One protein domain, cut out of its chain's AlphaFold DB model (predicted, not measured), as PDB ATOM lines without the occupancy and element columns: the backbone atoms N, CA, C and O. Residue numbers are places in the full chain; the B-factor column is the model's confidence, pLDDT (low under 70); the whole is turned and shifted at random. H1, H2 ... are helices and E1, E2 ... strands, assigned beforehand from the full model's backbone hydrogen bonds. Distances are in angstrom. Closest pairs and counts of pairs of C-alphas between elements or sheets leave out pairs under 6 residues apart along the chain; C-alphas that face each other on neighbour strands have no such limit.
ATOM      1  N   HIS A 160     -64.155 -38.720  11.337       90.19
ATOM      2  CA  HIS A 160     -65.002 -39.700  12.016       90.19
ATOM      3  C   HIS A 160     -65.281 -40.917  11.139       90.19
ATOM      4  O   HIS A 160     -65.257 -40.854   9.917       90.19
ATOM      5  N   ASN A 161     -65.617 -42.042  11.764       89.31
ATOM      6  CA  ASN A 161     -66.097 -43.212  11.046       89.31
ATOM      7  C   ASN A 161     -67.364 -43.753  11.724       89.31
ATOM      8  O   ASN A 161     -67.269 -44.276  12.833       89.31
ATOM      9  N   PRO A 162     -68.536 -43.682  11.066       87.25
ATOM     10  CA  PRO A 162     -69.792 -44.148  11.651       87.25
ATOM     11  C   PRO A 162     -69.871 -45.678  11.785       87.25
ATOM     12  O   PRO A 162     -70.746 -46.184  12.478       87.25
ATOM     13  N   HIS A 163     -68.961 -46.432  11.159       88.56
ATOM     14  CA  HIS A 163     -68.906 -47.895  11.248       88.56
ATOM     15  C   HIS A 163     -68.049 -48.409  12.412       88.56
ATOM     16  O   HIS A 163     -67.747 -49.600  12.485       88.56
ATOM     17  N   THR A 164     -67.604 -47.534  13.313       82.50
ATOM     18  CA  THR A 164     -66.796 -47.926  14.469       82.50
ATOM     19  C   THR A 164     -67.040 -47.000  15.649       82.50
ATOM     20  O   THR A 164     -67.359 -45.829  15.495       82.50
ATOM     21  N   LEU A 165     -66.838 -47.529  16.855       74.25
ATOM     22  CA  LEU A 165     -66.830 -46.733  18.085       74.25
ATOM     23  C   LEU A 165     -65.488 -46.013  18.305       74.25
ATOM     24  O   LEU A 165     -65.312 -45.301  19.292       74.25
ATOM     25  N   ARG A 166     -64.511 -46.218  17.414       70.38
ATOM     26  CA  ARG A 166     -63.220 -45.528  17.467       70.38
ATOM     27  C   ARG A 166     -63.371 -44.079  17.011       70.38
ATOM     28  O   ARG A 166     -64.079 -43.777  16.058       70.38
ATOM     29  N   GLN A 167     -62.648 -43.190  17.680       74.12
ATOM     30  CA  GLN A 167     -62.684 -41.753  17.425       74.12
ATOM     31  C   GLN A 167     -61.760 -41.370  16.246       74.12
ATOM     32  O   GLN A 167     -60.778 -40.659  16.430       74.12
ATOM     33  N   GLY A 168     -61.991 -41.925  15.055       86.00
ATOM     34  CA  GLY A 168     -61.144 -41.662  13.890       86.00
ATOM     35  C   GLY A 168     -61.627 -42.331  12.598       86.00
ATOM     36  O   GLY A 168     -62.472 -43.232  12.665       86.00
ATOM     37  N   PRO A 169     -61.113 -41.930  11.419       89.50
ATOM     38  CA  PRO A 169     -61.488 -42.519  10.137       89.50
ATOM     39  C   PRO A 169     -61.011 -43.977  10.028       89.50
ATOM     40  O   PRO A 169     -60.102 -44.411  10.738       89.50
ATOM     41  N   LYS A 170     -61.593 -44.765   9.107       87.31
ATOM     42  CA  LYS A 170     -61.118 -46.143   8.857       87.31
ATOM     43  C   LYS A 170     -59.677 -46.155   8.353       87.31
ATOM     44  O   LYS A 170     -58.892 -46.998   8.769       87.31
ATOM     45  N   SER A 171     -59.352 -45.232   7.462       88.62
ATOM     46  CA  SER A 171     -58.025 -45.065   6.892       88.62
ATOM     47  C   SER A 171     -57.806 -43.601   6.570       88.62
ATOM     48  O   SER A 171     -58.748 -42.891   6.223       88.62
ATOM     49  N   PHE A 172     -56.558 -43.174   6.637       88.44
ATOM     50  CA  PHE A 172     -56.160 -41.806   6.363       88.44
ATOM     51  C   PHE A 172     -54.861 -41.825   5.563       88.44
ATOM     52  O   PHE A 172     -53.925 -42.530   5.935       88.44
ATOM     53  N   SER A 173     -54.805 -41.085   4.456       92.19
ATOM     54  CA  SER A 173     -53.651 -41.077   3.553       92.19
ATOM     55  C   SER A 173     -53.050 -39.686   3.447       92.19
ATOM     56  O   SER A 173     -53.783 -38.705   3.357       92.19
ATOM     57  N   GLN A 174     -51.721 -39.607   3.442       93.25
ATOM     58  CA  GLN A 174     -50.966 -38.361   3.327       93.25
ATOM     59  C   GLN A 174     -49.804 -38.528   2.361       93.25
ATOM     60  O   GLN A 174     -49.051 -39.499   2.440       93.25
ATOM     61  N   VAL A 175     -49.652 -37.558   1.466       91.50
ATOM     62  CA  VAL A 175     -48.586 -37.540   0.464       91.50
ATOM     63  C   VAL A 175     -47.439 -36.661   0.959       91.50
ATOM     64  O   VAL A 175     -47.659 -35.594   1.528       91.50
ATOM     65  N   SER A 176     -46.209 -37.120   0.749       90.75
ATOM     66  CA  SER A 176     -44.975 -36.405   1.068       90.75
ATOM     67  C   SER A 176     -43.957 -36.639  -0.046       90.75
ATOM     68  O   SER A 176     -43.244 -37.641  -0.048       90.75
ATOM     69  N   GLY A 177     -43.892 -35.724  -1.015       89.56
ATOM     70  CA  GLY A 177     -43.085 -35.931  -2.222       89.56
ATOM     71  C   GLY A 177     -43.591 -37.140  -3.015       89.56
ATOM     72  O   GLY A 177     -44.764 -37.192  -3.372       89.56
ATOM     73  N   SER A 178     -42.718 -38.117  -3.271       91.00
ATOM     74  CA  SER A 178     -43.085 -39.387  -3.918       91.00
ATOM     75  C   SER A 178     -43.716 -40.407  -2.969       91.00
ATOM     76  O   SER A 178     -44.215 -41.434  -3.424       91.00
ATOM     77  N   ASP A 179     -43.663 -40.161  -1.659       94.25
ATOM     78  CA  ASP A 179     -44.136 -41.112  -0.666       94.25
ATOM     79  C   ASP A 179     -45.617 -40.916  -0.354       94.25
ATOM     80  O   ASP A 179     -46.087 -39.794  -0.171       94.25
ATOM     81  N   THR A 180     -46.348 -42.024  -0.234       96.44
ATOM     82  CA  THR A 180     -47.725 -42.025   0.281       96.44
ATOM     83  C   THR A 180     -47.783 -42.823   1.571       96.44
ATOM     84  O   THR A 180     -47.559 -44.031   1.566       96.44
ATOM     85  N   TYR A 181     -48.097 -42.150   2.671       97.06
ATOM     86  CA  TYR A 181     -48.329 -42.772   3.966       97.06
ATOM     87  C   TYR A 181     -49.814 -43.089   4.117       97.06
ATOM     88  O   TYR A 181     -50.644 -42.203   3.927       97.06
ATOM     89  N   VAL A 182     -50.160 -44.325   4.473       96.88
ATOM     90  CA  VAL A 182     -51.542 -44.737   4.763       96.88
ATOM     91  C   VAL A 182     -51.614 -45.279   6.180       96.88
ATOM     92  O   VAL A 182     -51.005 -46.303   6.477       96.88
ATOM     93  N   PHE A 183     -52.364 -44.591   7.035       94.81
ATOM     94  CA  PHE A 183     -52.586 -44.903   8.440       94.81
ATOM     95  C   PHE A 183     -53.887 -45.702   8.577       94.81
ATOM     96  O   PHE A 183     -54.940 -45.230   8.141       94.81
ATOM     97  N   ASP A 184     -53.839 -46.890   9.186       92.75
ATOM     98  CA  ASP A 184     -55.041 -47.692   9.455       92.75
ATOM     99  C   ASP A 184     -55.648 -47.335  10.817       92.75
ATOM    100  O   ASP A 184     -55.016 -47.477  11.861       92.75
ATOM    101  N   THR A 185     -56.908 -46.906  10.817       88.44
ATOM    102  CA  THR A 185     -57.682 -46.539  12.015       88.44
ATOM    103  C   THR A 185     -56.979 -45.572  12.988       88.44
ATOM    104  O   THR A 185     -56.916 -45.864  14.188       88.44
ATOM    105  N   PRO A 186     -56.440 -44.424  12.525       90.25
ATOM    106  CA  PRO A 186     -55.866 -43.434  13.436       90.25
ATOM    107  C   PRO A 186     -56.918 -42.918  14.425       90.25
ATOM    108  O   PRO A 186     -58.116 -43.014  14.175       90.25
ATOM    109  N   THR A 187     -56.477 -42.357  15.551       86.06
ATOM    110  CA  THR A 187     -57.365 -41.762  16.568       86.06
ATOM    111  C   THR A 187     -56.962 -40.317  16.856       86.06
ATOM    112  O   THR A 187     -55.863 -39.892  16.495       86.06
ATOM    113  N   PHE A 188     -57.824 -39.560  17.539       85.12
ATOM    114  CA  PHE A 188     -57.508 -38.190  17.961       85.12
ATOM    115  C   PHE A 188     -56.478 -38.099  19.103       85.12
ATOM    116  O   PHE A 188     -55.839 -37.064  19.272       85.12
ATOM    117  N   ASN A 189     -56.337 -39.137  19.937       82.50
ATOM    118  CA  ASN A 189     -55.682 -39.018  21.250       82.50
ATOM    119  C   ASN A 189     -54.176 -38.728  21.191       82.50
ATOM    120  O   ASN A 189     -53.647 -38.086  22.092       82.50
ATOM    121  N   ASN A 190     -53.492 -39.184  20.145       84.75
ATOM    122  CA  ASN A 190     -52.045 -39.034  19.967       84.75
ATOM    123  C   ASN A 190     -51.679 -37.961  18.929       84.75
ATOM    124  O   ASN A 190     -50.563 -37.961  18.422       84.75
ATOM    125  N   ASN A 191     -52.625 -37.082  18.577       92.88
ATOM    126  CA  ASN A 191     -52.496 -36.052  17.542       92.88
ATOM    127  C   ASN A 191     -52.171 -36.572  16.129       92.88
ATOM    128  O   ASN A 191     -52.004 -35.754  15.229       92.88
ATOM    129  N   VAL A 192     -52.104 -37.890  15.894       93.56
ATOM    130  CA  VAL A 192     -51.694 -38.456  14.596       93.56
ATOM    131  C   VAL A 192     -52.634 -38.032  13.481       93.56
ATOM    132  O   VAL A 192     -52.171 -37.688  12.401       93.56
ATOM    133  N   LEU A 193     -53.943 -38.009  13.736       93.00
ATOM    134  CA  LEU A 193     -54.902 -37.567  12.728       93.00
ATOM    135  C   LEU A 193     -54.715 -36.080  12.377       93.00
ATOM    136  O   LEU A 193     -54.656 -35.727  11.204       93.00
ATOM    137  N   CYS A 194     -54.561 -35.221  13.387       93.75
ATOM    138  CA  CYS A 194     -54.400 -33.778  13.203       93.75
ATOM    139  C   CYS A 194     -53.060 -33.462  12.521       93.75
ATOM    140  O   CYS A 194     -53.011 -32.893  11.431       93.75
ATOM    141  N   LEU A 195     -51.951 -33.893  13.125       95.94
ATOM    142  CA  LEU A 195     -50.609 -33.668  12.590       95.94
ATOM    143  C   LEU A 195     -50.381 -34.420  11.280       95.94
ATOM    144  O   LEU A 195     -49.558 -34.004  10.474       95.94
ATOM    145  N   GLY A 196     -51.155 -35.470  11.018       93.75
ATOM    146  CA  GLY A 196     -51.236 -36.118   9.722       93.75
ATOM    147  C   GLY A 196     -51.415 -35.111   8.590       93.75
ATOM    148  O   GLY A 196     -50.632 -35.133   7.647       93.75
ATOM    149  N   CYS A 197     -52.365 -34.180   8.714       93.12
ATOM    150  CA  CYS A 197     -52.554 -33.087   7.755       93.12
ATOM    151  C   CYS A 197     -51.614 -31.908   8.034       93.12
ATOM    152  O   CYS A 197     -50.953 -31.424   7.117       93.12
ATOM    153  N   HIS A 198     -51.532 -31.469   9.293       94.81
ATOM    154  CA  HIS A 198     -50.901 -30.197   9.659       94.81
ATOM    155  C   HIS A 198     -49.366 -30.215   9.666       94.81
ATOM    156  O   HIS A 198     -48.760 -29.159   9.492       94.81
ATOM    157  N   ALA A 199     -48.722 -31.377   9.822       96.19
ATOM    158  CA  ALA A 199     -47.272 -31.487   9.654       96.19
ATOM    159  C   ALA A 199     -46.870 -30.990   8.263       96.19
ATOM    160  O   ALA A 199     -47.612 -31.217   7.307       96.19
ATOM    161  N   THR A 200     -45.692 -30.371   8.170       95.12
ATOM    162  CA  THR A 200     -45.150 -29.662   6.997       95.12
ATOM    163  C   THR A 200     -45.823 -28.325   6.677       95.12
ATOM    164  O   THR A 200     -45.551 -27.758   5.622       95.12
ATOM    165  N   SER A 201     -46.679 -27.798   7.561       93.38
ATOM    166  CA  SER A 201     -47.376 -26.522   7.356       93.38
ATOM    167  C   SER A 201     -47.397 -25.664   8.622       93.38
ATOM    168  O   SER A 201     -47.531 -26.182   9.729       93.38
ATOM    169  N   GLY A 202     -47.313 -24.338   8.454       94.19
ATOM    170  CA  GLY A 202     -47.480 -23.369   9.544       94.19
ATOM    171  C   GLY A 202     -46.572 -23.650  10.757       94.19
ATOM    172  O   GLY A 202     -45.391 -23.942  10.558       94.19
ATOM    173  N   PRO A 203     -47.108 -23.628  11.997       95.38
ATOM    174  CA  PRO A 203     -46.346 -23.926  13.220       95.38
ATOM    175  C   PRO A 203     -45.693 -25.317  13.239       95.38
ATOM    176  O   PRO A 203     -44.741 -25.562  13.973       95.38
ATOM    177  N   PHE A 204     -46.173 -26.238  12.400       97.88
ATOM    178  CA  PHE A 204     -45.696 -27.616  12.312       97.88
ATOM    179  C   PHE A 204     -44.872 -27.877  11.046       97.88
ATOM    180  O   PHE A 204     -44.677 -29.032  10.660       97.88
ATOM    181  N   ALA A 205     -44.361 -26.824  10.393       97.00
ATOM    182  CA  ALA A 205     -43.538 -26.927   9.188       97.00
ATOM    183  C   ALA A 205     -42.270 -27.773   9.382       97.00
ATOM    184  O   ALA A 205     -41.793 -28.395   8.436       97.00
ATOM    185  N   SER A 206     -41.745 -27.836  10.609       96.69
ATOM    186  CA  SER A 206     -40.590 -28.671  10.931       96.69
ATOM    187  C   SER A 206     -40.917 -30.166  10.910       96.69
ATOM    188  O   SER A 206     -40.023 -30.965  10.638       96.69
ATOM    189  N   LEU A 207     -42.165 -30.568  11.175       98.00
ATOM    190  CA  LEU A 207     -42.589 -31.968  11.246       98.00
ATOM    191  C   LEU A 207     -42.761 -32.575   9.853       98.00
ATOM    192  O   LEU A 207     -43.262 -31.931   8.939       98.00
ATOM    193  N   THR A 208     -42.403 -33.845   9.707       97.12
ATOM    194  CA  THR A 208     -42.565 -34.623   8.471       97.12
ATOM    195  C   THR A 208     -43.678 -35.656   8.625       97.12
ATOM    196  O   THR A 208     -44.012 -36.065   9.737       97.12
ATOM    197  N   LYS A 209     -44.222 -36.161   7.509       96.12
ATOM    198  CA  LYS A 209     -45.185 -37.277   7.563       96.12
ATOM    199  C   LYS A 209     -44.556 -38.559   8.132       96.12
ATOM    200  O   LYS A 209     -45.255 -39.342   8.769       96.12
ATOM    201  N   GLY A 210     -43.241 -38.735   7.965       96.75
ATOM    202  CA  GLY A 210     -42.470 -39.819   8.576       96.75
ATOM    203  C   GLY A 210     -42.428 -39.744  10.105       96.75
ATOM    204  O   GLY A 210     -42.612 -40.773  10.752       96.75
ATOM    205  N   ASP A 211     -42.288 -38.541  10.677       97.69
ATOM    206  CA  ASP A 211     -42.346 -38.332  12.133       97.69
ATOM    207  C   ASP A 211     -43.708 -38.795  12.687       97.69
ATOM    208  O   ASP A 211     -43.782 -39.538  13.667       97.69
ATOM    209  N   ILE A 212     -44.799 -38.415  12.010       97.12
ATOM    210  CA  ILE A 212     -46.165 -38.781  12.413       97.12
ATOM    211  C   ILE A 212     -46.406 -40.289  12.261       97.12
ATOM    212  O   ILE A 212     -46.997 -40.922  13.137       97.12
ATOM    213  N   ALA A 213     -45.926 -40.885  11.170       96.88
ATOM    214  CA  ALA A 213     -45.987 -42.327  10.961       96.88
ATOM    215  C   ALA A 213     -45.216 -43.093  12.044       96.88
ATOM    216  O   ALA A 213     -45.704 -44.112  12.529       96.88
ATOM    217  N   ALA A 214     -44.051 -42.586  12.460       97.00
ATOM    218  CA  ALA A 214     -43.222 -43.241  13.460       97.00
ATOM    219  C   ALA A 214     -43.916 -43.321  14.823       97.00
ATOM    220  O   ALA A 214     -43.995 -44.403  15.405       97.00
ATOM    221  N   ILE A 215     -44.498 -42.214  15.298       95.12
ATOM    222  CA  ILE A 215     -45.237 -42.224  16.570       95.12
ATOM    223  C   ILE A 215     -46.533 -43.034  16.498       95.12
ATOM    224  O   ILE A 215     -46.980 -43.564  17.513       95.12
ATOM    225  N   PHE A 216     -47.145 -43.152  15.315       95.25
ATOM    226  CA  PHE A 216     -48.330 -43.986  15.170       95.25
ATOM    227  C   PHE A 216     -47.981 -45.469  15.282       95.25
ATOM    228  O   PHE A 216     -48.683 -46.188  15.987       95.25
ATOM    229  N   VAL A 217     -46.887 -45.908  14.649       95.81
ATOM    230  CA  VAL A 217     -46.399 -47.291  14.770       95.81
ATOM    231  C   VAL A 217     -45.955 -47.605  16.200       95.81
ATOM    232  O   VAL A 217     -46.320 -48.651  16.726       95.81
ATOM    233  N   ASP A 218     -45.252 -46.685  16.866       94.88
ATOM    234  CA  ASP A 218     -44.880 -46.828  18.282       94.88
ATOM    235  C   ASP A 218     -46.104 -46.997  19.200       94.88
ATOM    236  O   ASP A 218     -46.084 -47.806  20.126       94.88
ATOM    237  N   ALA A 219     -47.211 -46.315  18.894       91.50
ATOM    238  CA  ALA A 219     -48.484 -46.471  19.596       91.50
ATOM    239  C   ALA A 219     -49.253 -47.764  19.228       91.50
ATOM    240  O   ALA A 219     -50.413 -47.919  19.617       91.50
ATOM    241  N   GLY A 220     -48.646 -48.681  18.466       92.62
ATOM    242  CA  GLY A 220     -49.254 -49.934  18.004       92.62
ATOM    243  C   GLY A 220     -50.135 -49.791  16.759       92.62
ATOM    244  O   GLY A 220     -50.851 -50.726  16.396       92.62
ATOM    245  N   GLY A 221     -50.117 -48.626  16.110       92.94
ATOM    246  CA  GLY A 221     -50.793 -48.382  14.843       92.94
ATOM    247  C   GLY A 221     -50.095 -49.062  13.664       92.94
ATOM    248  O   GLY A 221     -48.938 -49.464  13.736       92.94
ATOM    249  N   SER A 222     -50.806 -49.182  12.545       95.12
ATOM    250  CA  SER A 222     -50.262 -49.734  11.301       95.12
ATOM    251  C   SER A 222     -50.184 -48.656  10.227       95.12
ATOM    252  O   SER A 222     -51.165 -47.951   9.974       95.12
ATOM    253  N   VAL A 223     -49.017 -48.540   9.591       96.94
ATOM    254  CA  VAL A 223     -48.771 -47.608   8.485       96.94
ATOM    255  C   VAL A 223     -48.174 -48.358   7.305       96.94
ATOM    256  O   VAL A 223     -47.284 -49.191   7.477       96.94
ATOM    257  N   THR A 224     -48.621 -48.026   6.097       97.62
ATOM    258  CA  THR A 224     -47.866 -48.343   4.879       97.62
ATOM    259  C   THR A 224     -47.243 -47.082   4.305       97.62
ATOM    260  O   THR A 224     -47.841 -46.010   4.362       97.62
ATOM    261  N   LYS A 225     -46.034 -47.211   3.761       97.31
ATOM    262  CA  LYS A 225     -45.316 -46.187   3.013       97.31
ATOM    263  C   LYS A 225     -45.147 -46.687   1.582       97.31
ATOM    264  O   LYS A 225     -44.444 -47.667   1.343       97.31
ATOM    265  N   SER A 226     -45.829 -46.039   0.644       95.81
ATOM    266  CA  SER A 226     -45.795 -46.361  -0.789       95.81
ATOM    267  C   SER A 226     -46.101 -47.841  -1.074       95.81
ATOM    268  O   SER A 226     -45.455 -48.478  -1.900       95.81
ATOM    269  N   GLY A 227     -47.082 -48.394  -0.349       94.88
ATOM    270  CA  GLY A 227     -47.552 -49.780  -0.479       94.88
ATOM    271  C   GLY A 227     -46.833 -50.808   0.401       94.88
ATOM    272  O   GLY A 227     -47.362 -51.897   0.607       94.88
ATOM    273  N   SER A 228     -45.681 -50.465   0.977       97.00
ATOM    274  CA  SER A 228     -44.920 -51.353   1.865       97.00
ATOM    275  C   SER A 228     -45.209 -51.051   3.330       97.00
ATOM    276  O   SER A 228     -45.435 -49.895   3.684       97.00
ATOM    277  N   ALA A 229     -45.179 -52.056   4.206       97.62
ATOM    278  CA  ALA A 229     -45.285 -51.826   5.647       97.62
ATOM    279  C   ALA A 229     -44.171 -50.873   6.118       97.62
ATOM    280  O   ALA A 229     -42.998 -51.072   5.798       97.62
ATOM    281  N   TYR A 230     -44.541 -49.826   6.853       97.44
ATOM    282  CA  TYR A 230     -43.597 -48.870   7.415       97.44
ATOM    283  C   TYR A 230     -43.150 -49.346   8.799       97.44
ATOM    284  O   TYR A 230     -43.974 -49.482   9.702       97.44
ATOM    285  N   ALA A 231     -41.853 -49.597   8.956       97.12
ATOM    286  CA  ALA A 231     -41.249 -50.090  10.189       97.12
ATOM    287  C   ALA A 231     -40.101 -49.152  10.608       97.12
ATOM    288  O   ALA A 231     -38.973 -49.347  10.155       97.12
ATOM    289  N   PRO A 232     -40.381 -48.105  11.405       97.50
ATOM    290  CA  PRO A 232     -39.360 -47.182  11.887       97.50
ATOM    291  C   PRO A 232     -38.455 -47.860  12.924       97.50
ATOM    292  O   PRO A 232     -38.884 -48.719  13.698       97.50
ATOM    293  N   THR A 233     -37.202 -47.435  12.969       98.25
ATOM    294  CA  THR A 233     -36.232 -47.800  14.003       98.25
ATOM    295  C   THR A 233     -36.542 -47.110  15.336       98.25
ATOM    296  O   THR A 233     -37.268 -46.114  15.398       98.25
ATOM    297  N   SER A 234     -35.954 -47.607  16.430       97.75
ATOM    298  CA  SER A 234     -36.062 -46.981  17.757       97.75
ATOM    299  C   SER A 234     -35.566 -45.533  17.777       97.75
ATOM    300  O   SER A 234     -36.114 -44.699  18.503       97.75
ATOM    301  N   ASP A 235     -34.551 -45.233  16.970       98.00
ATOM    302  CA  ASP A 235     -33.936 -43.909  16.896       98.00
ATOM    303  C   ASP A 235     -34.845 -42.937  16.142       98.00
ATOM    304  O   ASP A 235     -35.067 -41.820  16.607       98.00
ATOM    305  N   GLU A 236     -35.458 -43.382  15.040       98.00
ATOM    306  CA  GLU A 236     -36.475 -42.605  14.318       98.00
ATOM    307  C   GLU A 236     -37.695 -42.322  15.199       98.00
ATOM    308  O   GLU A 236     -38.181 -41.192  15.232       98.00
ATOM    309  N   ILE A 237     -38.163 -43.312  15.969       97.81
ATOM    310  CA  ILE A 237     -39.258 -43.125  16.933       97.81
ATOM    311  C   ILE A 237     -38.875 -42.091  17.998       97.81
ATOM    312  O   ILE A 237     -39.658 -41.186  18.295       97.81
ATOM    313  N   SER A 238     -37.682 -42.213  18.584       97.81
ATOM    314  CA  SER A 238     -37.220 -41.315  19.648       97.81
ATOM    315  C   SER A 238     -37.063 -39.883  19.137       97.81
ATOM    316  O   SER A 238     -37.554 -38.945  19.769       97.81
ATOM    317  N   ALA A 239     -36.469 -39.712  17.953       98.00
ATOM    318  CA  ALA A 239     -36.349 -38.418  17.294       98.00
ATOM    319  C   ALA A 239     -37.725 -37.806  16.986       98.00
ATOM    320  O   ALA A 239     -37.959 -36.637  17.303       98.00
ATOM    321  N   ALA A 240     -38.658 -38.595  16.442       97.81
ATOM    322  CA  ALA A 240     -40.013 -38.142  16.139       97.81
ATOM    323  C   ALA A 240     -40.763 -37.680  17.398       97.81
ATOM    324  O   ALA A 240     -41.374 -36.611  17.390       97.81
ATOM    325  N   LYS A 241     -40.668 -38.431  18.507       96.31
ATOM    326  CA  LYS A 241     -41.266 -38.052  19.800       96.31
ATOM    327  C   LYS A 241     -40.744 -36.706  20.292       96.31
ATOM    328  O   LYS A 241     -41.546 -35.824  20.595       96.31
ATOM    329  N   SER A 242     -39.422 -36.527  20.337       96.75
ATOM    330  CA  SER A 242     -38.810 -35.268  20.780       96.75
ATOM    331  C   SER A 242     -39.207 -34.093  19.891       96.75
ATOM    332  O   SER A 242     -39.519 -33.014  20.389       96.75
ATOM    333  N   LYS A 243     -39.244 -34.307  18.575       97.56
ATOM    334  CA  LYS A 243     -39.569 -33.270  17.598       97.56
ATOM    335  C   LYS A 243     -41.032 -32.836  17.671       97.56
ATOM    336  O   LYS A 243     -41.309 -31.641  17.663       97.56
ATOM    337  N   ILE A 244     -41.957 -33.790  17.784       97.12
ATOM    338  CA  ILE A 244     -43.391 -33.507  17.934       97.12
ATOM    339  C   ILE A 244     -43.657 -32.809  19.265       97.12
ATOM    340  O   ILE A 244     -44.354 -31.798  19.275       97.12
ATOM    341  N   ALA A 245     -43.068 -33.293  20.363       96.19
ATOM    342  CA  ALA A 245     -43.191 -32.642  21.663       96.19
ATOM    343  C   ALA A 245     -42.694 -31.190  21.607       96.19
ATOM    344  O   ALA A 245     -43.419 -30.289  22.010       96.19
ATOM    345  N   GLY A 246     -41.511 -30.954  21.030       96.62
ATOM    346  CA  GLY A 246     -40.957 -29.609  20.868       96.62
ATOM    347  C   GLY A 246     -41.826 -28.696  19.999       96.62
ATOM    348  O   GLY A 246     -42.112 -27.574  20.400       96.62
ATOM    349  N   ALA A 247     -42.296 -29.174  18.842       97.69
ATOM    350  CA  ALA A 247     -43.129 -28.376  17.941       97.69
ATOM    351  C   ALA A 247     -44.496 -28.031  18.554       97.69
ATOM    352  O   ALA A 247     -44.958 -26.900  18.433       97.69
ATOM    353  N   VAL A 248     -45.138 -28.984  19.239       97.00
ATOM    354  CA  VAL A 248     -46.416 -28.728  19.918       97.00
ATOM    355  C   VAL A 248     -46.223 -27.809  21.122       97.00
ATOM    356  O   VAL A 248     -47.018 -26.893  21.297       97.00
ATOM    357  N   SER A 249     -45.172 -27.997  21.924       96.75
ATOM    358  CA  SER A 249     -44.849 -27.083  23.027       96.75
ATOM    359  C   SER A 249     -44.552 -25.668  22.542       96.75
ATOM    360  O   SER A 249     -45.043 -24.725  23.151       96.75
ATOM    361  N   GLN A 250     -43.828 -25.505  21.432       97.56
ATOM    362  CA  GLN A 250     -43.589 -24.183  20.852       97.56
ATOM    363  C   GLN A 250     -44.889 -23.536  20.368       97.56
ATOM    364  O   GLN A 250     -45.157 -22.394  20.703       97.56
ATOM    365  N   HIS A 251     -45.741 -24.280  19.660       96.88
ATOM    366  CA  HIS A 251     -47.057 -23.780  19.262       96.88
ATOM    367  C   HIS A 251     -47.906 -23.356  20.474       96.88
ATOM    368  O   HIS A 251     -48.537 -22.304  20.452       96.88
ATOM    369  N   MET A 252     -47.899 -24.140  21.556       96.06
ATOM    370  CA  MET A 252     -48.579 -23.766  22.799       96.06
ATOM    371  C   MET A 252     -47.974 -22.511  23.448       96.06
ATOM    372  O   MET A 252     -48.706 -21.725  24.041       96.06
ATOM    373  N   GLU A 253     -46.660 -22.311  23.368       96.19
ATOM    374  CA  GLU A 253     -46.024 -21.075  23.835       96.19
ATOM    375  C   GLU A 253     -46.479 -19.869  23.020       96.19
ATOM    376  O   GLU A 253     -46.928 -18.875  23.586       96.19
ATOM    377  N   ASP A 254     -46.409 -19.986  21.698       96.12
ATOM    378  CA  ASP A 254     -46.660 -18.876  20.785       96.12
ATOM    379  C   ASP A 254     -48.123 -18.416  20.828       96.12
ATOM    380  O   ASP A 254     -48.397 -17.217  20.787       96.12
ATOM    381  N   GLU A 255     -49.069 -19.354  20.936       93.50
ATOM    382  CA  GLU A 255     -50.501 -19.039  20.871       93.50
ATOM    383  C   GLU A 255     -51.124 -18.745  22.239       93.50
ATOM    384  O   GLU A 255     -52.078 -17.970  22.338       93.50
ATOM    385  N   VAL A 256     -50.638 -19.401  23.300       91.25
ATOM    386  CA  VAL A 256     -51.292 -19.369  24.619       91.25
ATOM    387  C   VAL A 256     -50.318 -19.287  25.802       91.25
ATOM    388  O   VAL A 256     -50.747 -19.431  26.946       91.25
ATOM    389  N   SER A 257     -49.023 -19.050  25.562       93.50
ATOM    390  CA  SER A 257     -47.976 -18.942  26.597       93.50
ATOM    391  C   SER A 257     -47.896 -20.162  27.527       93.50
ATOM    392  O   SER A 257     -47.715 -20.042  28.741       93.50
ATOM    393  N   MET A 258     -48.073 -21.359  26.959       92.19
ATOM    394  CA  MET A 258     -48.030 -22.639  27.677       92.19
ATOM    395  C   MET A 258     -46.815 -23.508  27.305       92.19
ATOM    396  O   MET A 258     -46.868 -24.731  27.435       92.19
ATOM    397  N   GLY A 259     -45.693 -22.919  26.890       86.44
ATOM    398  CA  GLY A 259     -44.486 -23.653  26.493       86.44
ATOM    399  C   GLY A 259     -43.843 -24.468  27.611       86.44
ATOM    400  O   GLY A 259     -43.238 -25.510  27.358       86.44
ATOM    401  N   LEU A 260     -44.015 -24.029  28.862       88.19
ATOM    402  CA  LEU A 260     -43.529 -24.740  30.050       88.19
ATOM    403  C   LEU A 260     -44.429 -25.912  30.465       88.19
ATOM    404  O   LEU A 260     -44.034 -26.722  31.306       88.19
ATOM    405  N   ALA A 261     -45.636 -26.019  29.903       88.81
ATOM    406  CA  ALA A 261     -46.516 -27.143  30.170       88.81
ATOM    407  C   ALA A 261     -45.986 -28.385  29.433       88.81
ATOM    408  O   ALA A 261     -45.862 -28.406  28.208       88.81
ATOM    409  N   GLY A 262     -45.660 -29.435  30.187       89.00
ATOM    410  CA  GLY A 262     -45.095 -30.657  29.617       89.00
ATOM    411  C   GLY A 262     -46.059 -31.326  28.639       89.00
ATOM    412  O   GLY A 262     -47.167 -31.698  29.028       89.00
ATOM    413  N   TYR A 263     -45.628 -31.513  27.387       93.00
ATOM    414  CA  TYR A 263     -46.390 -32.231  26.364       93.00
ATOM    415  C   TYR A 263     -46.752 -33.640  26.849       93.00
ATOM    416  O   TYR A 263     -45.882 -34.488  27.056       93.00
ATOM    417  N   ASN A 264     -48.045 -33.890  27.041       91.94
ATOM    418  CA  ASN A 264     -48.558 -35.160  27.537       91.94
ATOM    419  C   ASN A 264     -49.950 -35.440  26.952       91.94
ATOM    420  O   ASN A 264     -50.955 -35.457  27.670       91.94
ATOM    421  N   PRO A 265     -50.041 -35.666  25.632       91.44
ATOM    422  CA  PRO A 265     -51.321 -35.762  24.952       91.44
ATOM    423  C   PRO A 265     -52.099 -37.013  25.363       91.44
ATOM    424  O   PRO A 265     -53.313 -37.028  25.237       91.44
ATOM    425  N   LEU A 266     -51.450 -38.068  25.867       89.81
ATOM    426  CA  LEU A 266     -52.109 -39.336  26.205       89.81
ATOM    427  C   LEU A 266     -52.708 -39.359  27.617       89.81
ATOM    428  O   LEU A 266     -53.502 -40.246  27.919       89.81
ATOM    429  N   ASN A 267     -52.378 -38.390  28.471       90.00
ATOM    430  CA  ASN A 267     -52.939 -38.309  29.812       90.00
ATOM    431  C   ASN A 267     -54.397 -37.830  29.763       90.00
ATOM    432  O   ASN A 267     -54.659 -36.654  29.571       90.00
ATOM    433  N   GLU A 268     -55.362 -38.725  29.965       84.69
ATOM    434  CA  GLU A 268     -56.792 -38.380  29.910       84.69
ATOM    435  C   GLU A 268     -57.229 -37.350  30.969       84.69
ATOM    436  O   GLU A 268     -58.146 -36.564  30.707       84.69
ATOM    437  N   ALA A 269     -56.571 -37.332  32.133       84.12
ATOM    438  CA  ALA A 269     -56.865 -36.388  33.209       84.12
ATOM    439  C   ALA A 269     -56.315 -34.988  32.902       84.12
ATOM    440  O   ALA A 269     -56.992 -33.995  33.148       84.12
ATOM    441  N   LEU A 270     -55.114 -34.916  32.322       86.81
ATOM    442  CA  LEU A 270     -54.451 -33.661  31.965       86.81
ATOM    443  C   LEU A 270     -53.759 -33.770  30.588       86.81
ATOM    444  O   LEU A 270     -52.533 -33.894  30.521       86.81
ATOM    445  N   PRO A 271     -54.532 -33.756  29.484       90.50
ATOM    446  CA  PRO A 271     -54.044 -34.042  28.130       90.50
ATOM    447  C   PRO A 271     -53.344 -32.832  27.489       90.50
ATOM    448  O   PRO A 271     -53.773 -32.338  26.440       90.50
TER     449      PRO A 271
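What this domain is: This is residues 160 to 271 of the 350 residues of the protein "Paired_CXXCH_1 domain-containing protein" of Candidatus Schekmanbacteria bacterium RBG_16_38_11 (UniProt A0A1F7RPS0). A small three-stranded antiparallel sheet is covered on one face by two short helices, H1 and H2, while a long helix, H3, packs with its residues 236 to 244 on H2, on the side away from the sheet, and runs on past it. H2 is thus in the middle, between the sheet and that part of H3, and the other face of the sheet has no named helix on it. The printed part has 112 residues with three named helices and three named strands, in the order E1, E2, H1, H2, E3, H3. The sheet runs E1, E2, E3, and the class is mixed, helices and strands. The whole is compact, with a radius of gyration of the C-alphas of 14.0 A and spans of 40 by 32 by 26 A.

Where its parts are: Find C-alpha 171 at (-58.025, -45.065, 6.892); from there E1, residues 171 to 176, runs 16.7 A. E2 is residues 179 to 184, 16.3 A long, and E3 is residues 222 to 225. H1 is residues 192 to 198. H2, residues 209 to 218, begins at C-alpha 209 at (-45.185, -37.277, 7.563) and is 14.4 A long. H3, residues 234 to 256, runs 32.3 A and ends at C-alpha 256 at (-51.292, -19.369, 24.619).

How they stand to each other: Start at the inner strand, E2. It forms a hairpin with E1, antiparallel at 162 degrees, where you find N 174 and O 181 within hydrogen-bond range at 2.9 A. E2 and E3 are antiparallel at 165 degrees, with N 182 and O 224 at 2.9 A. Residues 224 to 225 of E3 also pair, antiparallel, with residues 228 to 229. H1 and H2 are on the same face of the sheet, two layers with helices on one face, each at a height over the sheet of 9.0 A. H1 is over E1, and their closest C-alphas are those of Gly 196 and Gln 174, 6.8 A apart. H2 is over E2 and E3; its closest C-alpha pair with E3 is Ala 213 and Val 223, 6.5 A apart. H1 and H2 form a helical hairpin and touch at a shallow tilt of 7 degrees, opposite ways, closest at the C-alphas of Val 192 and Ile 212, 6.0 A apart. H2 and H3 touch at a steep tilt of 67 degrees, closest at the C-alphas of Asp 211 and Ala 240, 4.6 A apart. H3 is not on the sheet and is apart from H1. Every O i to N i+4 pair is within hydrogen-bond range in H2 and H3, and 2 of 3 are in H1.

The domain as a whole: The two C-alphas farthest apart are those of Gly 227 and Ser 257, 41.0 A. The printed part has no cut and no long link between its named elements. Look past H3 to residues 257 to 271, which hold no named element. The mean pLDDT of the printed part is 93.0, and no printed residue is under 70.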